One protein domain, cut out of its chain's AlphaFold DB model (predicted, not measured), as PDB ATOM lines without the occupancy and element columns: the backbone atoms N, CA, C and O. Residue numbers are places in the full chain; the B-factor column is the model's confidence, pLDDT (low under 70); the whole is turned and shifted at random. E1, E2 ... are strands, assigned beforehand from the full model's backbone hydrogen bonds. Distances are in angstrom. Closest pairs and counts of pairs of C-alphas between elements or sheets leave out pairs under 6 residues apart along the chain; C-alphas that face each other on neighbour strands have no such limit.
ATOM      1  N   ALA A  25     162.080 183.741 110.328       61.19
ATOM      2  CA  ALA A  25     162.427 182.711 109.364       61.19
ATOM      3  C   ALA A  25     161.103 182.099 108.879       61.19
ATOM      4  O   ALA A  25     160.296 181.668 109.702       61.19
ATOM      5  N   GLN A  26     160.839 182.137 107.569       63.75
ATOM      6  CA  GLN A  26     159.582 181.698 106.954       63.75
ATOM      7  C   GLN A  26     159.426 180.170 107.023       63.75
ATOM      8  O   GLN A  26     159.306 179.486 106.011       63.75
ATOM      9  N   LYS A  27     159.461 179.594 108.220       69.12
ATOM     10  CA  LYS A  27     159.113 178.199 108.431       69.12
ATOM     11  C   LYS A  27     157.591 178.072 108.428       69.12
ATOM     12  O   LYS A  27     156.865 178.998 108.803       69.12
ATOM     13  N   THR A  28     157.114 176.920 107.980       74.75
ATOM     14  CA  THR A  28     155.694 176.571 107.967       74.75
ATOM     15  C   THR A  28     155.501 175.334 108.823       74.75
ATOM     16  O   THR A  28     156.180 174.334 108.613       74.75
ATOM     17  N   THR A  29     154.571 175.401 109.767       78.81
ATOM     18  CA  THR A  29     154.168 174.265 110.595       78.81
ATOM     19  C   THR A  29     152.915 173.646 109.985       78.81
ATOM     20  O   THR A  29     151.934 174.344 109.708       78.81
ATOM     21  N   VAL A  30     152.951 172.331 109.757       82.56
ATOM     22  CA  VAL A  30     151.812 171.553 109.256       82.56
ATOM     23  C   VAL A  30     151.373 170.577 110.339       82.56
ATOM     24  O   VAL A  30     152.178 169.779 110.812       82.56
ATOM     25  N   VAL A  31     150.097 170.624 110.713       85.69
ATOM     26  CA  VAL A  31     149.484 169.679 111.656       85.69
ATOM     27  C   VAL A  31     148.467 168.831 110.909       85.69
ATOM     28  O   VAL A  31     147.623 169.358 110.183       85.69
ATOM     29  N   ILE A  32     148.553 167.513 111.078       87.19
ATOM     30  CA  ILE A  32     147.672 166.545 110.423       87.19
ATOM     31  C   ILE A  32     146.921 165.762 111.500       87.19
ATOM     32  O   ILE A  32     147.519 165.013 112.271       87.19
ATOM     33  N   HIS A  33     145.598 165.891 111.508       88.31
ATOM     34  CA  HIS A  33     144.703 165.126 112.365       88.31
ATOM     35  C   HIS A  33     144.137 163.934 111.594       88.31
ATOM     36  O   HIS A  33     143.409 164.098 110.610       88.31
ATOM     37  N   ASN A  34     144.450 162.725 112.054       86.31
ATOM     38  CA  ASN A  34     143.894 161.490 111.507       86.31
ATOM     39  C   ASN A  34     142.474 161.251 112.064       86.31
ATOM     40  O   ASN A  34     142.320 160.829 113.208       86.31
ATOM     41  N   ASP A  35     141.451 161.518 111.245       88.69
ATOM     42  CA  ASP A  35     140.016 161.379 111.553       88.69
ATOM     43  C   ASP A  35     139.366 160.287 110.674       88.69
ATOM     44  O   ASP A  35     138.235 160.403 110.201       88.69
ATOM     45  N   LEU A  36     140.118 159.215 110.395       85.31
ATOM     46  CA  LEU A  36     139.656 158.090 109.571       85.31
ATOM     47  C   LEU A  36     138.747 157.107 110.330       85.31
ATOM     48  O   LEU A  36     138.001 156.349 109.701       85.31
ATOM     49  N   GLY A  37     138.779 157.130 111.665       78.25
ATOM     50  CA  GLY A  37     138.034 156.220 112.537       78.25
ATOM     51  C   GLY A  37     138.933 155.293 113.361       78.25
ATOM     52  O   GLY A  37     140.163 155.343 113.283       78.25
ATOM     53  N   SER A  38     138.320 154.467 114.214       75.69
ATOM     54  CA  SER A  38     139.068 153.653 115.172       75.69
ATOM     55  C   SER A  38     139.969 152.604 114.492       75.69
ATOM     56  O   SER A  38     139.557 151.945 113.546       75.69
ATOM     57  N   GLY A  39     141.212 152.449 114.964       72.69
ATOM     58  CA  GLY A  39     142.172 151.444 114.488       72.69
ATOM     59  C   GLY A  39     142.922 151.766 113.188       72.69
ATOM     60  O   GLY A  39     143.836 151.026 112.835       72.69
ATOM     61  N   LEU A  40     142.592 152.855 112.486       78.75
ATOM     62  CA  LEU A  40     143.213 153.177 111.199       78.75
ATOM     63  C   LEU A  40     144.450 154.067 111.367       78.75
ATOM     64  O   LEU A  40     144.382 155.149 111.950       78.75
ATOM     65  N   SER A  41     145.582 153.610 110.827       82.62
ATOM     66  CA  SER A  41     146.810 154.406 110.727       82.62
ATOM     67  C   SER A  41     146.864 155.118 109.382       82.62
ATOM     68  O   SER A  41     146.610 154.508 108.347       82.62
ATOM     69  N   LEU A  42     147.219 156.400 109.399       84.25
ATOM     70  CA  LEU A  42     147.401 157.198 108.193       84.25
ATOM     71  C   LEU A  42     148.876 157.188 107.788       84.25
ATOM     72  O   LEU A  42     149.725 157.684 108.528       84.25
ATOM     73  N   GLY A  43     149.169 156.653 106.607       86.88
ATOM     74  CA  GLY A  43     150.445 156.856 105.928       86.88
ATOM     75  C   GLY A  43     150.455 158.185 105.178       86.88
ATOM     76  O   GLY A  43     149.441 158.552 104.587       86.88
ATOM     77  N   TYR A  44     151.568 158.912 105.207       84.12
ATOM     78  CA  TYR A  44     151.704 160.176 104.483       84.12
ATOM     79  C   TYR A  44     153.146 160.390 104.017       84.12
ATOM     80  O   TYR A  44     154.094 159.950 104.665       84.12
ATOM     81  N   HIS A  45     153.305 161.086 102.894       84.62
ATOM     82  CA  HIS A  45     154.585 161.561 102.374       84.62
ATOM     83  C   HIS A  45     154.560 163.089 102.386       84.62
ATOM     84  O   HIS A  45     153.557 163.690 101.999       84.62
ATOM     85  N   CYS A  46     155.613 163.707 102.916       82.50
ATOM     86  CA  CYS A  46     155.714 165.156 103.021       82.50
ATOM     87  C   CYS A  46     156.768 165.672 102.046       82.50
ATOM     88  O   CYS A  46     157.924 165.270 102.114       82.50
ATOM     89  N   GLN A  47     156.394 166.639 101.215       84.69
ATOM     90  CA  GLN A  47     157.306 167.322 100.304       84.69
ATOM     91  C   GLN A  47     156.984 168.820 100.279       84.69
ATOM     92  O   GLN A  47     155.819 169.215 100.303       84.69
ATOM     93  N   SER A  48     158.020 169.660 100.241       82.88
ATOM     94  CA  SER A  48     157.901 171.116 100.139       82.88
ATOM     95  C   SER A  48     158.838 171.647  99.057       82.88
ATOM     96  O   SER A  48     160.038 171.792  99.294       82.88
ATOM     97  N   GLY A  49     158.297 171.976  97.882       82.94
ATOM     98  CA  GLY A  49     159.121 172.322  96.719       82.94
ATOM     99  C   GLY A  49     160.035 171.151  96.348       82.94
ATOM    100  O   GLY A  49     159.579 170.008  96.284       82.94
ATOM    101  N   ASP A  50     161.328 171.420  96.189       85.19
ATOM    102  CA  ASP A  50     162.341 170.393  95.895       85.19
ATOM    103  C   ASP A  50     162.820 169.624  97.142       85.19
ATOM    104  O   ASP A  50     163.658 168.730  97.044       85.19
ATOM    105  N   ASN A  51     162.314 169.968  98.331       80.06
ATOM    106  CA  ASN A  51     162.705 169.329  99.582       80.06
ATOM    107  C   ASN A  51     161.745 168.185  99.939       80.06
ATOM    108  O   ASN A  51     160.623 168.426 100.400       80.06
ATOM    109  N   ASP A  52     162.194 166.946  99.745       86.75
ATOM    110  CA  ASP A  52     161.495 165.744 100.200       86.75
ATOM    111  C   ASP A  52     161.778 165.503 101.693       86.75
ATOM    112  O   ASP A  52     162.914 165.272 102.107       86.75
ATOM    113  N   LEU A  53     160.731 165.575 102.516       84.56
ATOM    114  CA  LEU A  53     160.794 165.366 103.966       84.56
ATOM    115  C   LEU A  53     160.559 163.895 104.348       84.56
ATOM    116  O   LEU A  53     160.669 163.531 105.522       84.56
ATOM    117  N   GLY A  54     160.241 163.051 103.368       85.19
ATOM    118  CA  GLY A  54     160.099 161.615 103.500       85.19
ATOM    119  C   GLY A  54     158.700 161.144 103.889       85.19
ATOM    120  O   GLY A  54     157.727 161.897 104.005       85.19
ATOM    121  N   TYR A  55     158.609 159.828 104.074       86.19
ATOM    122  CA  TYR A  55     157.385 159.129 104.449       86.19
ATOM    123  C   TYR A  55     157.266 158.972 105.968       86.19
ATOM    124  O   TYR A  55     158.243 158.712 106.671       86.19
ATOM    125  N   GLY A  56     156.042 159.069 106.479       83.81
ATOM    126  CA  GLY A  56     155.719 158.862 107.881       83.81
ATOM    127  C   GLY A  56     154.373 158.171 108.087       83.81
ATOM    128  O   GLY A  56     153.599 157.938 107.161       83.81
ATOM    129  N   GLY A  57     154.098 157.835 109.348       81.69
ATOM    130  CA  GLY A  57     152.834 157.242 109.777       81.69
ATOM    131  C   GLY A  57     152.267 157.940 111.011       81.69
ATOM    132  O   GLY A  57     152.986 158.181 111.987       81.69
ATOM    133  N   LEU A  58     150.972 158.248 110.971       76.38
ATOM    134  CA  LEU A  58     150.180 158.750 112.093       76.38
ATOM    135  C   LEU A  58     149.232 157.648 112.569       76.38
ATOM    136  O   LEU A  58     148.178 157.399 111.979       76.38
ATOM    137  N   GLY A  59     149.622 156.986 113.659       67.75
ATOM    138  CA  GLY A  59     148.714 156.139 114.434       67.75
ATOM    139  C   GLY A  59     147.680 156.970 115.203       67.75
ATOM    140  O   GLY A  59     147.655 158.199 115.128       67.75
ATOM    141  N   GLN A  60     146.831 156.306 115.987       53.38
ATOM    142  CA  GLN A  60     145.867 156.999 116.842       53.38
ATOM    143  C   GLN A  60     146.566 157.784 117.966       53.38
ATOM    144  O   GLN A  60     147.387 157.230 118.694       53.38
ATOM    145  N   LYS A  61     146.191 159.061 118.131       51.22
ATOM    146  CA  LYS A  61     146.584 159.953 119.243       51.22
ATOM    147  C   LYS A  61     148.080 160.241 119.407       51.22
ATOM    148  O   LYS A  61     148.615 160.195 120.512       51.22
ATOM    149  N   ARG A  62     148.743 160.667 118.336       49.97
ATOM    150  CA  ARG A  62     149.887 161.577 118.481       49.97
ATOM    151  C   ARG A  62     149.746 162.676 117.448       49.97
ATOM    152  O   ARG A  62     150.086 162.452 116.290       49.97
ATOM    153  N   ASP A  63     149.233 163.832 117.860       45.47
ATOM    154  CA  ASP A  63     149.440 165.046 117.078       45.47
ATOM    155  C   ASP A  63     150.964 165.222 116.981       45.47
ATOM    156  O   ASP A  63     151.648 165.406 117.990       45.47
ATOM    157  N   LYS A  64     151.530 165.019 115.789       52.88
ATOM    158  CA  LYS A  64     152.939 165.323 115.538       52.88
ATOM    159  C   LYS A  64     153.009 166.776 115.098       52.88
ATOM    160  O   LYS A  64     152.634 167.107 113.979       52.88
ATOM    161  N   GLU A  65     153.485 167.626 115.997       51.38
ATOM    162  CA  GLU A  65     153.871 168.996 115.682       51.38
ATOM    163  C   GLU A  65     155.196 168.936 114.902       51.38
ATOM    164  O   GLU A  65     156.258 168.663 115.468       51.38
ATOM    165  N   PHE A  66     155.140 169.094 113.576       54.56
ATOM    166  CA  PHE A  66     156.342 169.194 112.746       54.56
ATOM    167  C   PHE A  66     156.918 170.601 112.911       54.56
ATOM    168  O   PHE A  66     156.420 171.541 112.307       54.56
ATOM    169  N   GLU A  67     157.927 170.721 113.777       49.28
ATOM    170  CA  GLU A  67     158.681 171.943 114.093       49.28
ATOM    171  C   GLU A  67     157.836 173.189 114.419       49.28
ATOM    172  O   GLU A  67     157.334 173.908 113.552       49.28
ATOM    173  N   LYS A  68     157.791 173.541 115.705       48.88
ATOM    174  CA  LYS A  68     157.227 174.802 116.191       48.88
ATOM    175  C   LYS A  68     158.196 175.971 115.982       48.88
ATOM    176  O   LYS A  68     158.776 176.462 116.943       48.88
ATOM    177  N   PHE A  69     158.400 176.408 114.737       47.25
ATOM    178  CA  PHE A  69     159.258 177.573 114.450       47.25
ATOM    179  C   PHE A  69     158.779 178.464 113.288       47.25
ATOM    180  O   PHE A  69     159.581 179.221 112.747       47.25
ATOM    181  N   GLY A  70     157.503 178.396 112.889       53.62
ATOM    182  CA  GLY A  70     156.997 179.055 111.679       53.62
ATOM    183  C   GLY A  70     155.975 180.180 111.861       53.62
ATOM    184  O   GLY A  70     155.138 180.131 112.755       53.62
ATOM    185  N   CYS A  71     155.996 181.166 110.955       59.22
ATOM    186  CA  CYS A  71     154.967 182.213 110.835       59.22
ATOM    187  C   CYS A  71     153.672 181.720 110.161       59.22
ATOM    188  O   CYS A  71     152.614 182.338 110.302       59.22
ATOM    189  N   THR A  72     153.736 180.594 109.448       69.62
ATOM    190  CA  THR A  72     152.583 180.001 108.764       69.62
ATOM    191  C   THR A  72     152.214 178.683 109.428       69.62
ATOM    192  O   THR A  72     152.965 177.718 109.366       69.62
ATOM    193  N   HIS A  73     151.033 178.635 110.040       78.38
ATOM    194  CA  HIS A  73     150.455 177.414 110.608       78.38
ATOM    195  C   HIS A  73     149.306 176.909 109.734       78.38
ATOM    196  O   HIS A  73     148.370 177.675 109.459       78.38
ATOM    197  N   CYS A  74     149.386 175.654 109.296       83.38
ATOM    198  CA  CYS A  74     148.401 174.986 108.449       83.38
ATOM    199  C   CYS A  74     147.922 173.696 109.122       83.38
ATOM    200  O   CYS A  74     148.703 172.766 109.303       83.38
ATOM    201  N   GLU A  75     146.630 173.612 109.425       89.75
ATOM    202  CA  GLU A  75     146.030 172.410 110.010       89.75
ATOM    203  C   GLU A  75     145.163 171.686 108.990       89.75
ATOM    204  O   GLU A  75     144.406 172.308 108.239       89.75
ATOM    205  N   TRP A  76     145.256 170.362 109.001       90.69
ATOM    206  CA  TRP A  76     144.514 169.479 108.120       90.69
ATOM    207  C   TRP A  76     143.832 168.385 108.920       90.69
ATOM    208  O   TRP A  76     144.421 167.786 109.816       90.69
ATOM    209  N   LYS A  77     142.593 168.082 108.553       92.06
ATOM    210  CA  LYS A  77     141.841 166.946 109.066       92.06
ATOM    211  C   LYS A  77     141.620 165.953 107.938       92.06
ATOM    212  O   LYS A  77     141.057 166.295 106.900       92.06
ATOM    213  N   ILE A  78     142.077 164.727 108.154       91.00
ATOM    214  CA  ILE A  78     142.055 163.664 107.157       91.00
ATOM    215  C   ILE A  78     140.873 162.748 107.423       91.00
ATOM    216  O   ILE A  78     140.823 162.082 108.454       91.00
ATOM    217  N   ARG A  79     139.927 162.722 106.485       89.25
ATOM    218  CA  ARG A  79     138.702 161.921 106.556       89.25
ATOM    219  C   ARG A  79     138.645 160.947 105.392       89.25
ATOM    220  O   ARG A  79     139.364 161.098 104.413       89.25
ATOM    221  N   LYS A  80     137.712 159.993 105.447       86.62
ATOM    222  CA  LYS A  80     137.487 159.025 104.358       86.62
ATOM    223  C   LYS A  80     137.307 159.687 102.985       86.62
ATOM    224  O   LYS A  80     137.805 159.168 101.996       86.62
ATOM    225  N   ASN A  81     136.652 160.847 102.938       86.31
ATOM    226  CA  ASN A  81     136.306 161.526 101.686       86.31
ATOM    227  C   ASN A  81     137.410 162.449 101.149       86.31
ATOM    228  O   ASN A  81     137.269 162.959 100.043       86.31
ATOM    229  N   GLY A  82     138.472 162.694 101.920       90.38
ATOM    230  CA  GLY A  82     139.544 163.599 101.520       90.38
ATOM    231  C   GLY A  82     140.178 164.349 102.691       90.38
ATOM    232  O   GLY A  82     139.642 164.347 103.810       90.38
ATOM    233  N   PRO A  83     141.319 165.011 102.443       92.19
ATOM    234  CA  PRO A  83     141.876 166.006 103.343       92.19
ATOM    235  C   PRO A  83     141.052 167.303 103.308       92.19
ATOM    236  O   PRO A  83     140.694 167.802 102.242       92.19
ATOM    237  N   CYS A  84     140.811 167.893 104.478       94.19
ATOM    238  CA  CYS A  84     140.218 169.223 104.608       94.19
ATOM    239  C   CYS A  84     141.134 170.133 105.423       94.19
ATOM    240  O   CYS A  84     141.607 169.738 106.489       94.19
ATOM    241  N   LYS A  85     141.378 171.346 104.933       93.19
ATOM    242  CA  LYS A  85     142.196 172.371 105.586       93.19
ATOM    243  C   LYS A  85     141.349 173.221 106.531       93.19
ATOM    244  O   LYS A  85     140.198 173.525 106.221       93.19
ATOM    245  N   LEU A  86     141.931 173.635 107.657       93.56
ATOM    246  CA  LEU A  86     141.324 174.608 108.562       93.56
ATOM    247  C   LEU A  86     141.222 175.978 107.885       93.56
ATOM    248  O   LEU A  86     142.226 176.589 107.498       93.56
ATOM    249  N   ASN A  87     140.004 176.486 107.806       92.19
ATOM    250  CA  ASN A  87     139.709 177.853 107.441       92.19
ATOM    251  C   ASN A  87     139.800 178.742 108.688       92.19
ATOM    252  O   ASN A  87     139.012 178.626 109.621       92.19
ATOM    253  N   LYS A  88     140.780 179.650 108.701       88.06
ATOM    254  CA  LYS A  88     141.048 180.538 109.846       88.06
ATOM    255  C   LYS A  88     139.968 181.602 110.069       88.06
ATOM    256  O   LYS A  88     139.960 182.225 111.121       88.06
ATOM    257  N   ILE A  89     139.088 181.836 109.090       90.44
ATOM    258  CA  ILE A  89     138.028 182.849 109.189       90.44
ATOM    259  C   ILE A  89     136.877 182.324 110.049       90.44
ATOM    260  O   ILE A  89     136.380 183.035 110.916       90.44
ATOM    261  N   ASN A  90     136.459 181.078 109.819       95.19
ATOM    262  CA  ASN A  90     135.316 180.464 110.500       95.19
ATOM    263  C   ASN A  90     135.708 179.337 111.475       95.19
ATOM    264  O   ASN A  90     134.838 178.790 112.146       95.19
ATOM    265  N   ASN A  91     136.998 179.001 111.573       92.38
ATOM    266  CA  ASN A  91     137.541 177.896 112.370       92.38
ATOM    267  C   ASN A  91     136.960 176.515 112.010       92.38
ATOM    268  O   ASN A  91     136.849 175.636 112.867       92.38
ATOM    269  N   MET A  92     136.597 176.302 110.743       95.06
ATOM    270  CA  MET A  92     136.055 175.035 110.248       95.06
ATOM    271  C   MET A  92     137.022 174.323 109.295       95.06
ATOM    272  O   MET A  92     137.787 174.950 108.572       95.06
ATOM    273  N   PHE A  93     136.972 172.989 109.270       94.12
ATOM    274  CA  PHE A  93     137.682 172.162 108.285       94.12
ATOM    275  C   PHE A  93     136.788 171.922 107.062       94.12
ATOM    276  O   PHE A  93     136.283 170.814 106.869       94.12
ATOM    277  N   ASP A  94     136.532 172.978 106.290       93.88
ATOM    278  CA  ASP A  94     135.589 172.992 105.163       93.88
ATOM    279  C   ASP A  94     136.254 173.198 103.790       93.88
ATOM    280  O   ASP A  94     135.634 172.938 102.759       93.88
ATOM    281  N   VAL A  95     137.534 173.573 103.754       93.31
ATOM    282  CA  VAL A  95     138.319 173.675 102.516       93.31
ATOM    283  C   VAL A  95     138.889 172.297 102.172       93.31
ATOM    284  O   VAL A  95     140.016 171.967 102.543       93.31
ATOM    285  N   CYS A  96     138.082 171.462 101.519       93.06
ATOM    286  CA  CYS A  96     138.419 170.071 101.212       93.06
ATOM    287  C   CYS A  96     138.963 169.883  99.791       93.06
ATOM    288  O   CYS A  96     138.515 170.538  98.851       93.06
ATOM    289  N   LEU A  97     139.900 168.946  99.640       89.25
ATOM    290  CA  LEU A  97     140.441 168.511  98.352       89.25
ATOM    291  C   LEU A  97     140.059 167.044  98.104       89.25
ATOM    292  O   LEU A  97     139.992 166.267  99.063       89.25
TER     293      LEU A  97
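What this domain is: This is residues 25 to 97 of the 101 residues of the protein "S-protein homolog" of Brassica napus (UniProt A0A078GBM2). A strongly twisted sheet of four strands, E1 E4 E5 E6, makes the larger part, and a separate two-stranded hairpin, E2 and E3, lies beyond its E1 edge and comes within 8 A of E1 only near Asn 34. A long stretch with no named element, residues 59 to 71, runs back from the end of E3 to the start of E4. The printed part has 73 residues with six named strands, E1 to E6 in order along the chain, and no named helix; the class is all strand. The larger sheet is mixed in the order E1, E4, E5, E6, and the smaller is antiparallel. The whole is compact, with a radius of gyration of the C-alphas of 12.7 A and spans of 38 by 31 by 21 A.

How they stand to each other: In the larger sheet, E1, residues 28 to 34, is an edge strand and the parallel neighbour of E4, residues 72 to 79, at 17 degrees; N 31 and O 74 are 2.9 A apart, within hydrogen-bond range. E4 and E5, residues 82 to 87, form an antiparallel hairpin at 142 degrees, with N 84 and O 77 at 2.9 A. E5 and E6, residues 92 to 96, form another hairpin at 133 degrees, with N 85 and O 95 at 2.8 A; E6 is the other edge strand. E4, E5 and E6 are a meander, each strand the antiparallel neighbour of the one before. From edge to edge the strands' lines turn by 93 degrees. E2, residues 42 to 48, and E3, residues 51 to 58, form an antiparallel hairpin at 164 degrees, with N 44 and O 56 at 3.0 A. E3 bends by 50 degrees at residue 55. The closest C-alphas of E1 and E2 are those of Asn 34 and Leu 42, 6.5 A apart. E2 and E4 are only just apart, with a closest distance of 8.5 A.

Where its parts are: E1 begins at C-alpha 28, (155.694, 176.571, 107.967), and is 19.5 A long. E4 measures 22.9 A, E5 15.4 A and E6 10.6 A; E6 ends at C-alpha 96, (138.419, 170.071, 101.212). E2 is 19.2 A long, and E3, 20.6 A, begins at C-alpha 51, (162.705, 169.329, 99.582).

The domain as a whole: The two C-alphas farthest apart, those of Ala 25 and Ser 38, are 37.7 A apart. The printed part has no cut. The link from E3 to E4, 13 residues, is long. The mean pLDDT of the printed part is 79.2; residues 25 to 27 and 59 to 72, of which 72 belongs to E4, are under 70.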